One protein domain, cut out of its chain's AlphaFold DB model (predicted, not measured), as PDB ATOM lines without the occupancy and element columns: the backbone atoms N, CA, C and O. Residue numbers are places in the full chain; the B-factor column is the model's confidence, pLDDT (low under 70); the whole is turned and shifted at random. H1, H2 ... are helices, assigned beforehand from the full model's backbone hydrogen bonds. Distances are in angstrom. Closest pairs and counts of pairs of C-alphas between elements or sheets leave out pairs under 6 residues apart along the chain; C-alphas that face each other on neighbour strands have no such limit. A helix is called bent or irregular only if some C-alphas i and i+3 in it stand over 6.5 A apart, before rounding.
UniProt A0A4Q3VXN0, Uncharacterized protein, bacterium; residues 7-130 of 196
ATOM      1  N   PHE A   7       2.351  -9.043 -16.880       91.50
ATOM      2  CA  PHE A   7       2.251  -8.383 -18.188       91.50
ATOM      3  C   PHE A   7       3.341  -8.843 -19.172       91.50
ATOM      4  O   PHE A   7       3.078  -8.917 -20.366       91.50
ATOM      5  N   VAL A   8       4.536  -9.201 -18.683       93.12
ATOM      6  CA  VAL A   8       5.616  -9.771 -19.507       93.12
ATOM      7  C   VAL A   8       5.249 -11.189 -19.935       93.12
ATOM      8  O   VAL A   8       5.512 -11.576 -21.067       93.12
ATOM      9  N   VAL A   9       4.597 -11.959 -19.061       94.62
ATOM     10  CA  VAL A   9       4.085 -13.295 -19.403       94.62
ATOM     11  C   VAL A   9       2.984 -13.210 -20.465       94.62
ATOM     12  O   VAL A   9       3.026 -13.945 -21.444       94.62
ATOM     13  N   ALA A  10       2.036 -12.281 -20.321       95.69
ATOM     14  CA  ALA A  10       0.998 -12.071 -21.331       95.69
ATOM     15  C   ALA A  10       1.590 -11.639 -22.686       95.69
ATOM     16  O   ALA A  10       1.170 -12.136 -23.731       95.69
ATOM     17  N   GLU A  11       2.591 -10.754 -22.669       96.62
ATOM     18  CA  GLU A  11       3.290 -10.323 -23.881       96.62
ATOM     19  C   GLU A  11       4.076 -11.465 -24.532       96.62
ATOM     20  O   GLU A  11       4.032 -11.606 -25.751       96.62
ATOM     21  N   ARG A  12       4.724 -12.325 -23.736       97.00
ATOM     22  CA  ARG A  12       5.393 -13.541 -24.219       97.00
ATOM     23  C   ARG A  12       4.439 -14.391 -25.047       97.00
ATOM     24  O   ARG A  12       4.749 -14.744 -26.179       97.00
ATOM     25  N   ASP A  13       3.279 -14.713 -24.483       97.75
ATOM     26  CA  ASP A  13       2.322 -15.623 -25.113       97.75
ATOM     27  C   ASP A  13       1.737 -15.001 -26.394       97.75
ATOM     28  O   ASP A  13       1.609 -15.674 -27.419       97.75
ATOM     29  N   ALA A  14       1.465 -13.690 -26.376       98.12
ATOM     30  CA  ALA A  14       1.013 -12.954 -27.553       98.12
ATOM     31  C   ALA A  14       2.093 -12.847 -28.645       98.12
ATOM     32  O   ALA A  14       1.772 -12.904 -29.833       98.12
ATOM     33  N   LEU A  15       3.364 -12.692 -28.267       98.56
ATOM     34  CA  LEU A  15       4.487 -12.666 -29.198       98.56
ATOM     35  C   LEU A  15       4.721 -14.041 -29.832       98.56
ATOM     36  O   LEU A  15       4.895 -14.113 -31.044       98.56
ATOM     37  N   LEU A  16       4.672 -15.125 -29.051       98.62
ATOM     38  CA  LEU A  16       4.795 -16.493 -29.568       98.62
ATOM     39  C   LEU A  16       3.726 -16.789 -30.627       98.62
ATOM     40  O   LEU A  16       4.054 -17.260 -31.714       98.62
ATOM     41  N   ALA A  17       2.465 -16.439 -30.347       98.50
ATOM     42  CA  ALA A  17       1.378 -16.585 -31.314       98.50
ATOM     43  C   ALA A  17       1.615 -15.754 -32.589       98.50
ATOM     44  O   ALA A  17       1.390 -16.234 -33.697       98.50
ATOM     45  N   HIS A  18       2.115 -14.525 -32.439       98.56
ATOM     46  CA  HIS A  18       2.403 -13.642 -33.566       98.56
ATOM     47  C   HIS A  18       3.574 -14.139 -34.430       98.56
ATOM     48  O   HIS A  18       3.523 -14.005 -35.650       98.56
ATOM     49  N   ILE A  19       4.617 -14.736 -33.832       98.75
ATOM     50  CA  ILE A  19       5.726 -15.357 -34.576       98.75
ATOM     51  C   ILE A  19       5.201 -16.512 -35.433       98.75
ATOM     52  O   ILE A  19       5.477 -16.552 -36.631       98.75
ATOM     53  N   GLU A  20       4.411 -17.411 -34.842       98.56
ATOM     54  CA  GLU A  20       3.790 -18.526 -35.567       98.56
ATOM     55  C   GLU A  20       2.933 -18.036 -36.740       98.56
ATOM     56  O   GLU A  20       3.047 -18.554 -37.848       98.56
ATOM     57  N   GLU A  21       2.119 -17.000 -36.526       98.38
ATOM     58  CA  GLU A  21       1.238 -16.438 -37.551       98.38
ATOM     59  C   GLU A  21       2.012 -15.846 -38.741       98.38
ATOM     60  O   GLU A  21       1.784 -16.231 -39.888       98.38
ATOM     61  N   VAL A  22       2.949 -14.925 -38.501       98.56
ATOM     62  CA  VAL A  22       3.611 -14.166 -39.586       98.56
ATOM     63  C   VAL A  22       4.711 -14.948 -40.308       98.56
ATOM     64  O   VAL A  22       5.124 -14.581 -41.416       98.56
ATOM     65  N   PHE A  23       5.193 -16.032 -39.700       98.56
ATOM     66  CA  PHE A  23       6.113 -16.983 -40.324       98.56
ATOM     67  C   PHE A  23       5.421 -18.290 -40.748       98.56
ATOM     68  O   PHE A  23       6.087 -19.213 -41.238       98.56
ATOM     69  N   ALA A  24       4.089 -18.364 -40.647       97.62
ATOM     70  CA  ALA A  24       3.317 -19.479 -41.171       97.62
ATOM     71  C   ALA A  24       3.611 -19.680 -42.666       97.62
ATOM     72  O   ALA A  24       3.599 -18.744 -43.468       97.62
ATOM     73  N   GLY A  25       3.904 -20.923 -43.049       95.69
ATOM     74  CA  GLY A  25       4.183 -21.282 -44.440       95.69
ATOM     75  C   GLY A  25       5.548 -20.834 -44.975       95.69
ATOM     76  O   GLY A  25       5.816 -21.031 -46.157       95.69
ATOM     77  N   VAL A  26       6.432 -20.265 -44.148       97.94
ATOM     78  CA  VAL A  26       7.821 -20.018 -44.557       97.94
ATOM     79  C   VAL A  26       8.527 -21.353 -44.810       97.94
ATOM     80  O   VAL A  26       8.782 -22.126 -43.889       97.94
ATOM     81  N   GLY A  27       8.846 -21.621 -46.074       97.06
ATOM     82  CA  GLY A  27       9.639 -22.770 -46.498       97.06
ATOM     83  C   GLY A  27      11.113 -22.421 -46.688       97.06
ATOM     84  O   GLY A  27      11.478 -21.259 -46.850       97.06
ATOM     85  N   ARG A  28      11.968 -23.451 -46.703       95.44
ATOM     86  CA  ARG A  28      13.397 -23.283 -47.000       95.44
ATOM     87  C   ARG A  28      13.681 -23.165 -48.498       95.44
ATOM     88  O   ARG A  28      14.758 -22.722 -48.833       95.44
ATOM     89  N   GLU A  29      12.770 -23.564 -49.391       92.06
ATOM     90  CA  GLU A  29      12.761 -23.282 -50.852       92.06
ATOM     91  C   GLU A  29      14.129 -23.225 -51.581       92.06
ATOM     92  O   GLU A  29      14.360 -22.375 -52.434       92.06
ATOM     93  N   GLY A  30      15.066 -24.126 -51.270       92.44
ATOM     94  CA  GLY A  30      16.405 -24.108 -51.890       92.44
ATOM     95  C   GLY A  30      17.464 -23.288 -51.141       92.44
ATOM     96  O   GLY A  30      18.647 -23.491 -51.385       92.44
ATOM     97  N   GLY A  31      17.065 -22.474 -50.167       97.31
ATOM     98  CA  GLY A  31      17.944 -21.770 -49.240       97.31
ATOM     99  C   GLY A  31      18.898 -22.689 -48.491       97.31
ATOM    100  O   GLY A  31      18.634 -23.890 -48.317       97.31
ATOM    101  N   VAL A  32      20.013 -22.110 -48.061       97.69
ATOM    102  CA  VAL A  32      21.095 -22.805 -47.352       97.69
ATOM    103  C   VAL A  32      20.549 -23.441 -46.074       97.69
ATOM    104  O   VAL A  32      19.941 -22.757 -45.252       97.69
ATOM    105  N   SER A  33      20.727 -24.756 -45.917       97.19
ATOM    106  CA  SER A  33      20.413 -25.453 -44.665       97.19
ATOM    107  C   SER A  33      21.401 -25.136 -43.551       97.19
ATOM    108  O   SER A  33      22.519 -24.679 -43.785       97.19
ATOM    109  N   TRP A  34      20.998 -25.460 -42.325       96.62
ATOM    110  CA  TRP A  34      21.882 -25.412 -41.170       96.62
ATOM    111  C   TRP A  34      23.093 -26.342 -41.336       96.62
ATOM    112  O   TRP A  34      24.221 -25.931 -41.077       96.62
ATOM    113  N   SER A  35      22.885 -27.558 -41.849       96.12
ATOM    114  CA  SER A  35      23.964 -28.526 -42.070       96.12
ATOM    115  C   SER A  35      24.926 -28.080 -43.183       96.12
ATOM    116  O   SER A  35      26.141 -28.198 -43.041       96.12
ATOM    117  N   GLU A  36      24.423 -27.475 -44.267       97.19
ATOM    118  CA  GLU A  36      25.261 -26.825 -45.287       97.19
ATOM    119  C   GLU A  36      26.087 -25.679 -44.699       97.19
ATOM    120  O   GLU A  36      27.261 -25.538 -45.041       97.19
ATOM    121  N   ALA A  37      25.488 -24.860 -43.830       96.69
ATOM    122  CA  ALA A  37      26.169 -23.754 -43.165       96.69
ATOM    123  C   ALA A  37      27.334 -24.243 -42.287       96.69
ATOM    124  O   ALA A  37      28.420 -23.669 -42.358       96.69
ATOM    125  N   GLU A  38      27.148 -25.324 -41.527       95.94
ATOM    126  CA  GLU A  38      28.216 -25.972 -40.750       95.94
ATOM    127  C   GLU A  38      29.359 -26.468 -41.643       95.94
ATOM    128  O   GLU A  38      30.529 -26.203 -41.367       95.94
ATOM    129  N   VAL A  39      29.041 -27.127 -42.761       96.88
ATOM    130  CA  VAL A  39      30.065 -27.585 -43.711       96.88
ATOM    131  C   VAL A  39      30.831 -26.413 -44.327       96.88
ATOM    132  O   VAL A  39      32.047 -26.504 -44.491       96.88
ATOM    133  N   ARG A  40      30.151 -25.309 -44.663       96.19
ATOM    134  CA  ARG A  40      30.790 -24.104 -45.222       96.19
ATOM    135  C   ARG A  40      31.806 -23.496 -44.270       96.19
ATOM    136  O   ARG A  40      32.898 -23.150 -44.711       96.19
ATOM    137  N   ASP A  41      31.449 -23.382 -42.999       95.62
ATOM    138  CA  ASP A  41      32.340 -22.842 -41.973       95.62
ATOM    139  C   ASP A  41      33.577 -23.724 -41.774       95.62
ATOM    140  O   ASP A  41      34.700 -23.247 -41.649       95.62
ATOM    141  N   MET A  42      33.393 -25.038 -41.898       96.06
ATOM    142  CA  MET A  42      34.478 -26.019 -41.864       96.06
ATOM    143  C   MET A  42      35.229 -26.160 -43.201       96.06
ATOM    144  O   MET A  42      35.948 -27.140 -43.402       96.06
ATOM    145  N   TYR A  43      35.089 -25.192 -44.115       95.19
ATOM    146  CA  TYR A  43      35.747 -25.149 -45.428       95.19
ATOM    147  C   TYR A  43      35.456 -26.363 -46.331       95.19
ATOM    148  O   TYR A  43      36.257 -26.711 -47.203       95.19
ATOM    149  N   GLY A  44      34.310 -27.015 -46.140       96.44
ATOM    150  CA  GLY A  44      33.901 -28.175 -46.923       96.44
ATOM    151  C   GLY A  44      33.502 -27.831 -48.358       96.44
ATOM    152  O   GLY A  44      33.087 -26.713 -48.689       96.44
ATOM    153  N   THR A  45      33.618 -28.822 -49.240       97.69
ATOM    154  CA  THR A  45      33.372 -28.640 -50.675       97.69
ATOM    155  C   THR A  45      31.874 -28.505 -50.989       97.69
ATOM    156  O   THR A  45      31.029 -28.888 -50.177       97.69
ATOM    157  N   PRO A  46      31.493 -28.022 -52.188       97.44
ATOM    158  CA  PRO A  46      30.094 -28.046 -52.622       97.44
ATOM    159  C   PRO A  46      29.465 -29.449 -52.611       97.44
ATOM    160  O   PRO A  46      28.270 -29.583 -52.362       97.44
ATOM    161  N   GLU A  47      30.257 -30.502 -52.850       98.12
ATOM    162  CA  GLU A  47      29.777 -31.886 -52.765       98.12
ATOM    163  C   GLU A  47      29.464 -32.278 -51.313       98.12
ATOM    164  O   GLU A  47      28.436 -32.903 -51.053       98.12
ATOM    165  N   ASP A  48      30.304 -31.866 -50.361       98.06
ATOM    166  CA  ASP A  48      30.069 -32.099 -48.932       98.06
ATOM    167  C   ASP A  48      28.831 -31.341 -48.442       98.06
ATOM    168  O   ASP A  48      28.017 -31.901 -47.709       98.06
ATOM    169  N   GLN A  49      28.633 -30.106 -48.911       97.31
ATOM    170  CA  GLN A  49      27.434 -29.312 -48.624       97.31
ATOM    171  C   GLN A  49      26.172 -30.018 -49.139       97.31
ATOM    172  O   GLN A  49      25.203 -30.179 -48.400       97.31
ATOM    173  N   ALA A  50      26.194 -30.523 -50.377       97.31
ATOM    174  CA  ALA A  50      25.072 -31.272 -50.941       97.31
ATOM    175  C   ALA A  50      24.788 -32.576 -50.171       97.31
ATOM    176  O   ALA A  50      23.625 -32.925 -49.955       97.31
ATOM    177  N   LYS A  51      25.835 -33.283 -49.723       98.00
ATOM    178  CA  LYS A  51      25.701 -34.485 -48.883       98.00
ATOM    179  C   LYS A  51      25.095 -34.164 -47.520       98.00
ATOM    180  O   LYS A  51      24.227 -34.915 -47.081       98.00
ATOM    181  N   ALA A  52      25.521 -33.078 -46.877       96.88
ATOM    182  CA  ALA A  52      24.967 -32.625 -45.603       96.88
ATOM    183  C   ALA A  52      23.484 -32.259 -45.750       96.88
ATOM    184  O   ALA A  52      22.645 -32.846 -45.071       96.88
ATOM    185  N   ARG A  53      23.143 -31.442 -46.756       96.31
ATOM    186  CA  ARG A  53      21.753 -31.096 -47.091       96.31
ATOM    187  C   ARG A  53      20.869 -32.325 -47.293       96.31
ATOM    188  O   ARG A  53      19.713 -32.353 -46.887       96.31
ATOM    189  N   ALA A  54      21.391 -33.363 -47.945       96.69
ATOM    190  CA  ALA A  54      20.638 -34.587 -48.205       96.69
ATOM    191  C   ALA A  54      20.287 -35.376 -46.928       96.69
ATOM    192  O   ALA A  54      19.474 -36.305 -46.995       96.69
ATOM    193  N   GLN A  55      20.875 -35.035 -45.779       95.31
ATOM    194  CA  GLN A  55      20.586 -35.626 -44.471       95.31
ATOM    195  C   GLN A  55      19.565 -34.826 -43.658       95.31
ATOM    196  O   GLN A  55      19.064 -35.362 -42.674       95.31
ATOM    197  N   ASP A  56      19.205 -33.618 -44.088       95.06
ATOM    198  CA  ASP A  56      18.181 -32.788 -43.452       95.06
ATOM    199  C   ASP A  56      16.809 -33.478 -43.496       95.06
ATOM    200  O   ASP A  56      16.401 -34.038 -44.523       95.06
ATOM    201  N   ARG A  57      16.093 -33.486 -42.370       93.44
ATOM    202  CA  ARG A  57      14.802 -34.190 -42.209       93.44
ATOM    203  C   ARG A  57      13.735 -33.340 -41.531       93.44
ATOM    204  O   ARG A  57      12.652 -33.851 -41.251       93.44
ATOM    205  N   GLU A  58      14.025 -32.075 -41.258       92.88
ATOM    206  CA  GLU A  58      13.062 -31.149 -40.686       92.88
ATOM    207  C   GLU A  58      11.836 -31.017 -41.605       92.88
ATOM    208  O   GLU A  58      11.946 -30.763 -42.805       92.88
ATOM    209  N   ALA A  59      10.643 -31.218 -41.043       90.88
ATOM    210  CA  ALA A  59       9.389 -31.105 -41.796       90.88
ATOM    211  C   ALA A  59       8.994 -29.637 -42.046       90.88
ATOM    212  O   ALA A  59       8.174 -29.336 -42.910       90.88
ATOM    213  N   GLY A  60       9.574 -28.727 -41.266       96.06
ATOM    214  CA  GLY A  60       9.272 -27.306 -41.207       96.06
ATOM    215  C   GLY A  60      10.077 -26.671 -40.080       96.06
ATOM    216  O   GLY A  60      10.594 -27.379 -39.208       96.06
ATOM    217  N   TRP A  61      10.182 -25.344 -40.083       97.75
ATOM    218  CA  TRP A  61      10.982 -24.640 -39.085       97.75
ATOM    219  C   TRP A  61      10.461 -24.887 -37.660       97.75
ATOM    220  O   TRP A  61      11.257 -24.953 -36.731       97.75
ATOM    221  N   GLN A  62       9.157 -25.140 -37.483       98.00
ATOM    222  CA  GLN A  62       8.558 -25.451 -36.179       98.00
ATOM    223  C   GLN A  62       9.186 -26.686 -35.528       98.00
ATOM    224  O   GLN A  62       9.365 -26.723 -34.316       98.00
ATOM    225  N   SER A  63       9.566 -27.693 -36.327       96.94
ATOM    226  CA  SER A  63      10.185 -28.914 -35.793       96.94
ATOM    227  C   SER A  63      11.542 -28.659 -35.135       96.94
ATOM    228  O   SER A  63      11.991 -29.470 -34.333       96.94
ATOM    229  N   LEU A  64      12.167 -27.518 -35.434       96.69
ATOM    230  CA  LEU A  64      13.438 -27.116 -34.852       96.69
ATOM    231  C   LEU A  64      13.270 -26.483 -33.472       96.69
ATOM    232  O   LEU A  64      14.222 -26.507 -32.703       96.69
ATOM    233  N   VAL A  65      12.092 -25.951 -33.120       97.12
ATOM    234  CA  VAL A  65      11.859 -25.270 -31.829       97.12
ATOM    235  C   VAL A  65      12.272 -26.162 -30.661       97.12
ATOM    236  O   VAL A  65      13.050 -25.732 -29.815       97.12
ATOM    237  N   ASP A  66      11.884 -27.435 -30.691       94.31
ATOM    238  CA  ASP A  66      12.171 -28.387 -29.613       94.31
ATOM    239  C   ASP A  66      13.302 -29.377 -29.947       94.31
ATOM    240  O   ASP A  66      13.568 -30.285 -29.161       94.31
ATOM    241  N   ASP A  67      13.982 -29.247 -31.098       95.38
ATOM    242  CA  ASP A  67      15.021 -30.206 -31.505       95.38
ATOM    243  C   ASP A  67      16.352 -29.990 -30.751       95.38
ATOM    244  O   ASP A  67      17.113 -29.074 -31.083       95.38
ATOM    245  N   PRO A  68      16.744 -30.866 -29.805       92.62
ATOM    246  CA  PRO A  68      17.987 -30.699 -29.048       92.62
ATOM    247  C   PRO A  68      19.262 -30.855 -29.900       92.62
ATOM    248  O   PRO A  68      20.372 -30.600 -29.415       92.62
ATOM    249  N   LYS A  69      19.143 -31.338 -31.143       91.25
ATOM    250  CA  LYS A  69      20.263 -31.459 -32.082       91.25
ATOM    251  C   LYS A  69      20.523 -30.164 -32.833       91.25
ATOM    252  O   LYS A  69      21.665 -29.934 -33.217       91.25
ATOM    253  N   TRP A  70      19.512 -29.315 -33.001       93.94
ATOM    254  CA  TRP A  70      19.703 -28.003 -33.597       93.94
ATOM    255  C   TRP A  70      20.330 -27.059 -32.567       93.94
ATOM    256  O   TRP A  70      19.717 -26.737 -31.547       93.94
ATOM    257  N   ARG A  71      21.586 -26.665 -32.801       91.44
ATOM    258  CA  ARG A  71      22.419 -25.914 -31.848       91.44
ATOM    259  C   ARG A  71      22.885 -24.597 -32.460       91.44
ATOM    260  O   ARG A  71      24.006 -24.536 -32.960       91.44
ATOM    261  N   PRO A  72      22.066 -23.539 -32.424       89.56
ATOM    262  CA  PRO A  72      22.400 -22.304 -33.118       89.56
ATOM    263  C   PRO A  72      23.523 -21.491 -32.450       89.56
ATOM    264  O   PRO A  72      24.128 -20.634 -33.087       89.56
ATOM    265  N   THR A  73      23.877 -21.828 -31.205       86.31
ATOM    266  CA  THR A  73      24.928 -21.186 -30.398       86.31
ATOM    267  C   THR A  73      26.268 -21.932 -30.379       86.31
ATOM    268  O   THR A  73      27.171 -21.553 -29.635       86.31
ATOM    269  N   CYS A  74      26.443 -23.008 -31.157       77.06
ATOM    270  CA  CYS A  74      27.629 -23.874 -31.048       77.06
ATOM    271  C   CYS A  74      28.934 -23.266 -31.601       77.06
ATOM    272  O   CYS A  74      29.990 -23.883 -31.457       77.06
ATOM    273  N   GLY A  75      28.873 -22.080 -32.215       75.44
ATOM    274  CA  GLY A  75      30.036 -21.379 -32.765       75.44
ATOM    275  C   GLY A  75      30.599 -21.981 -34.056       75.44
ATOM    276  O   GLY A  75      31.661 -21.548 -34.487       75.44
ATOM    277  N   VAL A  76      29.907 -22.958 -34.657       79.25
ATOM    278  CA  VAL A  76      30.233 -23.536 -35.968       79.25
ATOM    279  C   VAL A  76      29.034 -23.377 -36.900       79.25
ATOM    280  O   VAL A  76      27.901 -23.680 -36.528       79.25
ATOM    281  N   GLY A  77      29.281 -22.921 -38.125       84.06
ATOM    282  CA  GLY A  77      28.255 -22.723 -39.139       84.06
ATOM    283  C   GLY A  77      27.274 -21.612 -38.798       84.06
ATOM    284  O   GLY A  77      27.637 -20.482 -38.464       84.06
ATOM    285  N   GLY A  78      25.995 -21.945 -38.942       87.88
ATOM    286  CA  GLY A  78      24.885 -21.125 -38.488       87.88
ATOM    287  C   GLY A  78      24.685 -19.813 -39.237       87.88
ATOM    288  O   GLY A  78      24.852 -19.717 -40.457       87.88
ATOM    289  N   TRP A  79      24.253 -18.800 -38.487       94.06
ATOM    290  CA  TRP A  79      23.624 -17.586 -39.007       94.06
ATOM    291  C   TRP A  79      24.460 -16.831 -40.043       94.06
ATOM    292  O   TRP A  79      23.910 -16.283 -41.004       94.06
ATOM    293  N   THR A  80      25.787 -16.831 -39.903       92.62
ATOM    294  CA  THR A  80      26.706 -16.143 -40.823       92.62
ATOM    295  C   THR A  80      26.690 -16.755 -42.223       92.62
ATOM    296  O   THR A  80      26.753 -16.014 -43.202       92.62
ATOM    297  N   PHE A  81      26.503 -18.068 -42.353       95.06
ATOM    298  CA  PHE A  81      26.611 -18.781 -43.635       95.06
ATOM    299  C   PHE A  81      25.274 -19.016 -44.343       95.06
ATOM    300  O   PHE A  81      25.262 -19.488 -45.486       95.06
ATOM    301  N   LEU A  82      24.162 -18.653 -43.697       96.50
ATOM    302  CA  LEU A  82      22.836 -18.668 -44.308       96.50
ATOM    303  C   LEU A  82      22.703 -17.587 -45.386       96.50
ATOM    304  O   LEU A  82      23.186 -16.463 -45.226       96.50
ATOM    305  N   ASP A  83      21.992 -17.906 -46.461       97.12
ATOM    306  CA  ASP A  83      21.470 -16.904 -47.389       97.12
ATOM    307  C   ASP A  83      20.165 -16.289 -46.850       97.12
ATOM    308  O   ASP A  83      19.701 -16.632 -45.761       97.12
ATOM    309  N   ALA A  84      19.555 -15.367 -47.597       97.81
ATOM    310  CA  ALA A  84      18.319 -14.706 -47.172       97.81
ATOM    311  C   ALA A  84      17.142 -15.680 -46.974       97.81
ATOM    312  O   ALA A  84      16.288 -15.459 -46.113       97.81
ATOM    313  N   VAL A  85      17.089 -16.761 -47.761       98.31
ATOM    314  CA  VAL A  85      16.027 -17.773 -47.675       98.31
ATOM    315  C   VAL A  85      16.214 -18.620 -46.416       98.31
ATOM    316  O   VAL A  85      15.288 -18.747 -45.618       98.31
ATOM    317  N   GLY A  86      17.422 -19.148 -46.200       97.75
ATOM    318  CA  GLY A  86      17.783 -19.903 -45.005       97.75
ATOM    319  C   GLY A  86      17.619 -19.062 -43.741       97.75
ATOM    320  O   GLY A  86      16.994 -19.515 -42.788       97.75
ATOM    321  N   PHE A  87      18.082 -17.809 -43.752       97.88
ATOM    322  CA  PHE A  87      17.926 -16.893 -42.622       97.88
ATOM    323  C   PHE A  87      16.452 -16.730 -42.243       97.88
ATOM    324  O   PHE A  87      16.080 -16.991 -41.102       97.88
ATOM    325  N   ARG A  88      15.591 -16.390 -43.212       98.44
ATOM    326  CA  ARG A  88      14.146 -16.255 -42.988       98.44
ATOM    327  C   ARG A  88      13.498 -17.558 -42.496       98.44
ATOM    328  O   ARG A  88      12.553 -17.482 -41.717       98.44
ATOM    329  N   TYR A  89      13.980 -18.719 -42.938       98.44
ATOM    330  CA  TYR A  89      13.462 -20.026 -42.526       98.44
ATOM    331  C   TYR A  89      13.817 -20.392 -41.079       98.44
ATOM    332  O   TYR A  89      12.942 -20.828 -40.337       98.44
ATOM    333  N   TYR A  90      15.072 -20.210 -40.660       98.06
ATOM    334  CA  TYR A  90      15.533 -20.607 -39.321       98.06
ATOM    335  C   TYR A  90      15.190 -19.585 -38.228       98.06
ATOM    336  O   TYR A  90      15.037 -19.953 -37.062       98.06
ATOM    337  N   LEU A  91      15.044 -18.309 -38.596       98.25
ATOM    338  CA  LEU A  91      14.782 -17.208 -37.670       98.25
ATOM    339  C   LEU A  91      13.595 -17.429 -36.706       98.25
ATOM    340  O   LEU A  91      13.809 -17.259 -35.507       98.25
ATOM    341  N   PRO A  92      12.378 -17.819 -37.143       98.75
ATOM    342  CA  PRO A  92      11.243 -17.958 -36.224       98.75
ATOM    343  C   PRO A  92      11.476 -19.007 -35.131       98.75
ATOM    344  O   PRO A  92      11.139 -18.765 -33.974       98.75
ATOM    345  N   ALA A  93      12.119 -20.134 -35.454       98.31
ATOM    346  CA  ALA A  93      12.423 -21.167 -34.466       98.31
ATOM    347  C   ALA A  93      13.388 -20.654 -33.382       98.31
ATOM    348  O   ALA A  93      13.196 -20.921 -32.195       98.31
ATOM    349  N   ALA A  94      14.392 -19.869 -33.780       97.88
ATOM    350  CA  ALA A  94      15.329 -19.252 -32.849       97.88
ATOM    351  C   ALA A  94      14.667 -18.168 -31.996       97.88
ATOM    352  O   ALA A  94      14.876 -18.136 -30.787       97.88
ATOM    353  N   MET A  95      13.821 -17.320 -32.594       98.56
ATOM    354  CA  MET A  95      13.055 -16.310 -31.858       98.56
ATOM    355  C   MET A  95      12.171 -16.957 -30.787       98.56
ATOM    356  O   MET A  95      12.166 -16.499 -29.649       98.56
ATOM    357  N   ILE A  96      11.465 -18.046 -31.114       98.62
ATOM    358  CA  ILE A  96      10.632 -18.772 -30.142       98.62
ATOM    359  C   ILE A  96      11.478 -19.306 -28.984       98.62
ATOM    360  O   ILE A  96      11.128 -19.078 -27.827       98.62
ATOM    361  N   ARG A  97      12.612 -19.954 -29.273       97.50
ATOM    362  CA  ARG A  97      13.532 -20.437 -28.234       97.50
ATOM    363  C   ARG A  97      14.061 -19.312 -27.347       97.50
ATOM    364  O   ARG A  97      14.067 -19.458 -26.123       97.50
ATOM    365  N   CYS A  98      14.427 -18.174 -27.937       95.75
ATOM    366  CA  CYS A  98      14.849 -16.990 -27.189       95.75
ATOM    367  C   CYS A  98      13.739 -16.514 -26.242       95.75
ATOM    368  O   CYS A  98      13.975 -16.307 -25.057       95.75
ATOM    369  N   VAL A  99      12.502 -16.414 -26.739       96.75
ATOM    370  CA  VAL A  99      11.335 -15.978 -25.954       96.75
ATOM    371  C   VAL A  99      10.997 -16.959 -24.827       96.75
ATOM    372  O   VAL A  99      10.624 -16.543 -23.731       96.75
ATOM    373  N   GLN A 100      11.123 -18.266 -25.069       94.62
ATOM    374  CA  GLN A 100      10.823 -19.304 -24.080       94.62
ATOM    375  C   GLN A 100      11.876 -19.387 -22.971       94.62
ATOM    376  O   GLN A 100      11.530 -19.623 -21.813       94.62
ATOM    377  N   THR A 101      13.153 -19.220 -23.320       91.25
ATOM    378  CA  THR A 101      14.277 -19.436 -22.397       91.25
ATOM    379  C   THR A 101      14.821 -18.146 -21.787       91.25
ATOM    380  O   THR A 101      15.442 -18.193 -20.727       91.25
ATOM    381  N   GLY A 102      14.594 -17.003 -22.437       89.94
ATOM    382  CA  GLY A 102      15.219 -15.723 -22.111       89.94
ATOM    383  C   GLY A 102      16.691 -15.615 -22.531       89.94
ATOM    384  O   GLY A 102      17.329 -14.623 -22.185       89.94
ATOM    385  N   ASN A 103      17.234 -16.607 -23.244       89.19
ATOM    386  CA  ASN A 103      18.618 -16.619 -23.723       89.19
ATOM    387  C   ASN A 103      18.710 -16.176 -25.186       89.19
ATOM    388  O   ASN A 103      17.741 -16.291 -25.931       89.19
ATOM    389  N   ASP A 104      19.889 -15.720 -25.609       90.00
ATOM    390  CA  ASP A 104      20.185 -15.557 -27.032       90.00
ATOM    391  C   ASP A 104      20.529 -16.912 -27.670       90.00
ATOM    392  O   ASP A 104      21.407 -17.639 -27.203       90.00
ATOM    393  N   GLU A 105      19.871 -17.225 -28.781       91.31
ATOM    394  CA  GLU A 105      20.181 -18.367 -29.648       91.31
ATOM    395  C   GLU A 105      21.238 -18.000 -30.715       91.31
ATOM    396  O   GLU A 105      21.262 -18.548 -31.821       91.31
ATOM    397  N   GLY A 106      22.111 -17.042 -30.391       89.81
ATOM    398  CA  GLY A 106      23.150 -16.509 -31.270       89.81
ATOM    399  C   GLY A 106      22.605 -15.656 -32.416       89.81
ATOM    400  O   GLY A 106      23.280 -15.525 -33.434       89.81
ATOM    401  N   ILE A 107      21.378 -15.137 -32.297       92.38
ATOM    402  CA  ILE A 107      20.723 -14.328 -33.338       92.38
ATOM    403  C   ILE A 107      20.887 -12.832 -33.123       92.38
ATOM    404  O   ILE A 107      20.673 -12.064 -34.062       92.38
ATOM    405  N   GLU A 108      21.224 -12.406 -31.909       92.00
ATOM    406  CA  GLU A 108      21.217 -11.000 -31.516       92.00
ATOM    407  C   GLU A 108      22.134 -10.136 -32.399       92.00
ATOM    408  O   GLU A 108      21.690  -9.139 -32.980       92.00
ATOM    409  N   ASP A 109      23.380 -10.579 -32.598       89.38
ATOM    410  CA  ASP A 109      24.354  -9.911 -33.467       89.38
ATOM    411  C   ASP A 109      23.936  -9.950 -34.951       89.38
ATOM    412  O   ASP A 109      24.202  -9.011 -35.705       89.38
ATOM    413  N   HIS A 110      23.211 -10.983 -35.387       92.19
ATOM    414  CA  HIS A 110      22.739 -11.136 -36.774       92.19
ATOM    415  C   HIS A 110      21.460 -10.351 -37.070       92.19
ATOM    416  O   HIS A 110      21.058 -10.218 -38.231       92.19
ATOM    417  N   LEU A 111      20.842  -9.794 -36.029       94.44
ATOM    418  CA  LEU A 111      19.795  -8.785 -36.110       94.44
ATOM    419  C   LEU A 111      20.355  -7.363 -35.944       94.44
ATOM    420  O   LEU A 111      19.592  -6.399 -36.013       94.44
ATOM    421  N   ARG A 112      21.673  -7.185 -35.801       91.75
ATOM    422  CA  ARG A 112      22.290  -5.864 -35.662       91.75
ATOM    423  C   ARG A 112      22.781  -5.323 -37.005       91.75
ATOM    424  O   ARG A 112      23.660  -5.895 -37.643       91.75
ATOM    425  N   LEU A 113      22.252  -4.170 -37.426       89.69
ATOM    426  CA  LEU A 113      22.732  -3.482 -38.631       89.69
ATOM    427  C   LEU A 113      23.861  -2.511 -38.281       89.69
ATOM    428  O   LEU A 113      23.628  -1.315 -38.112       89.69
ATOM    429  N   GLU A 114      25.081  -3.022 -38.146       83.88
ATOM    430  CA  GLU A 114      26.241  -2.164 -37.902       83.88
ATOM    431  C   GLU A 114      26.669  -1.410 -39.169       83.88
ATOM    432  O   GLU A 114      26.536  -1.899 -40.295       83.88
ATOM    433  N   ASP A 115      27.197  -0.201 -38.985       80.25
ATOM    434  CA  ASP A 115      27.799   0.553 -40.077       80.25
ATOM    435  C   ASP A 115      29.124  -0.076 -40.523       80.25
ATOM    436  O   ASP A 115      29.866  -0.674 -39.743       80.25
ATOM    437  N   GLY A 116      29.451   0.090 -41.805       84.19
ATOM    438  CA  GLY A 116      30.704  -0.385 -42.384       84.19
ATOM    439  C   GLY A 116      30.537  -1.600 -43.291       84.19
ATOM    440  O   GLY A 116      29.495  -1.806 -43.910       84.19
ATOM    441  N   LYS A 117      31.613  -2.384 -43.424       83.19
ATOM    442  CA  LYS A 117      31.783  -3.374 -44.505       83.19
ATOM    443  C   LYS A 117      30.755  -4.508 -44.503       83.19
ATOM    444  O   LYS A 117      30.561  -5.129 -45.540       83.19
ATOM    445  N   PHE A 118      30.114  -4.777 -43.368       82.75
ATOM    446  CA  PHE A 118      29.144  -5.866 -43.228       82.75
ATOM    447  C   PHE A 118      27.689  -5.406 -43.347       82.75
ATOM    448  O   PHE A 118      26.796  -6.246 -43.378       82.75
ATOM    449  N   ARG A 119      27.432  -4.097 -43.472       88.19
ATOM    450  CA  ARG A 119      26.072  -3.549 -43.519       88.19
ATOM    451  C   ARG A 119      25.242  -4.140 -44.658       88.19
ATOM    452  O   ARG A 119      24.123  -4.586 -44.436       88.19
ATOM    453  N   GLU A 120      25.792  -4.133 -45.871       88.31
ATOM    454  CA  GLU A 120      25.115  -4.656 -47.066       88.31
ATOM    455  C   GLU A 120      24.883  -6.161 -46.944       88.31
ATOM    456  O   GLU A 120      23.761  -6.620 -47.122       88.31
ATOM    457  N   PHE A 121      25.906  -6.902 -46.514       86.56
ATOM    458  CA  PHE A 121      25.818  -8.340 -46.266       86.56
ATOM    459  C   PHE A 121      24.712  -8.705 -45.258       86.56
ATOM    460  O   PHE A 121      23.929  -9.628 -45.485       86.56
ATOM    461  N   THR A 122      24.604  -7.965 -44.153       89.25
ATOM    462  CA  THR A 122      23.536  -8.158 -43.165       89.25
ATOM    463  C   THR A 122      22.167  -7.794 -43.747       89.25
ATOM    464  O   THR A 122      21.212  -8.558 -43.606       89.25
ATOM    465  N   ALA A 123      22.060  -6.669 -44.459       90.88
ATOM    466  CA  ALA A 123      20.808  -6.242 -45.082       90.88
ATOM    467  C   ALA A 123      20.312  -7.224 -46.161       90.88
ATOM    468  O   ALA A 123      19.104  -7.439 -46.284       90.88
ATOM    469  N   GLU A 124      21.221  -7.856 -46.908       93.19
ATOM    470  CA  GLU A 124      20.905  -8.885 -47.903       93.19
ATOM    471  C   GLU A 124      20.220 -10.100 -47.270       93.19
ATOM    472  O   GLU A 124      19.214 -10.572 -47.803       93.19
ATOM    473  N   LYS A 125      20.673 -10.563 -46.097       93.81
ATOM    474  CA  LYS A 125      20.007 -11.662 -45.364       93.81
ATOM    475  C   LYS A 125      18.560 -11.329 -45.015       93.81
ATOM    476  O   LYS A 125      17.704 -12.207 -44.958       93.81
ATOM    477  N   TRP A 126      18.272 -10.052 -44.802       95.25
ATOM    478  CA  TRP A 126      16.942  -9.575 -44.445       95.25
ATOM    479  C   TRP A 126      16.072  -9.279 -45.666       95.25
ATOM    480  O   TRP A 126      14.903  -8.939 -45.491       95.25
ATOM    481  N   ALA A 127      16.593  -9.371 -46.894       95.44
ATOM    482  CA  ALA A 127      15.915  -8.896 -48.103       95.44
ATOM    483  C   ALA A 127      14.546  -9.555 -48.348       95.44
ATOM    484  O   ALA A 127      13.656  -8.928 -48.918       95.44
ATOM    485  N   LEU A 128      14.354 -10.791 -47.880       97.31
ATOM    486  CA  LEU A 128      13.115 -11.554 -48.067       97.31
ATOM    487  C   LEU A 128      12.092 -11.394 -46.936       97.31
ATOM    488  O   LEU A 128      11.016 -11.993 -47.017       97.31
ATOM    489  N   LEU A 129      12.407 -10.620 -45.895       97.44
ATOM    490  CA  LEU A 129      11.472 -10.329 -44.814       97.44
ATOM    491  C   LEU A 129      10.439  -9.302 -45.282       97.44
ATOM    492  O   LEU A 129      10.794  -8.178 -45.667       97.44
ATOM    493  N   ASN A 130       9.164  -9.682 -45.221       96.62
ATOM    494  CA  ASN A 130       8.054  -8.768 -45.483       96.62
ATOM    495  C   ASN A 130       7.839  -7.803 -44.299       96.62
ATOM    496  O   ASN A 130       8.506  -7.897 -43.268       96.62
TER     497      ASN A 130
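What this domain is: This is residues 7 to 130 of the 196 residues of an uncharacterized protein of bacterium (UniProt A0A4Q3VXN0). Kinked H5 forms the middle; H1 packs along its later part, H4 packs on it, and H6 makes a corner with its beginning. The hairpin of H2 and H3 makes one end. The printed part, 124 residues with six named helices holding under half, is all helix and compact, with radius of gyration of the C-alphas 14.7 A and spans 49 by 37 by 26 A.

How they stand to each other: H1, residues 7 to 22, and H5, residues 84 to 101, touch at a shallow tilt of 23 degrees, opposite ways; C-alphas 16 and 96 are closest, 6.3 A. H2, residues 34 to 41, and H3, residues 46 to 53, form a hairpin. H4, residues 62 to 65, touches H5. H6, residues 119 to 125, touches H5, about perpendicular at 89 degrees. In H5, 12 of 14 O i to N i+4 pairs are within hydrogen-bond range.

Where its parts are: C-alpha 7 is at (2.251, -8.383, -18.188), C-alpha 125 at (20.007, -11.662, -45.364). H5, 25.5 A long, is irregular, only just: C-alphas 89 and 92 are 7.0 A apart.

The domain as a whole: The printed part has no cut. Link H4 to H5 is long. No printed residue is under 70 in pLDDT.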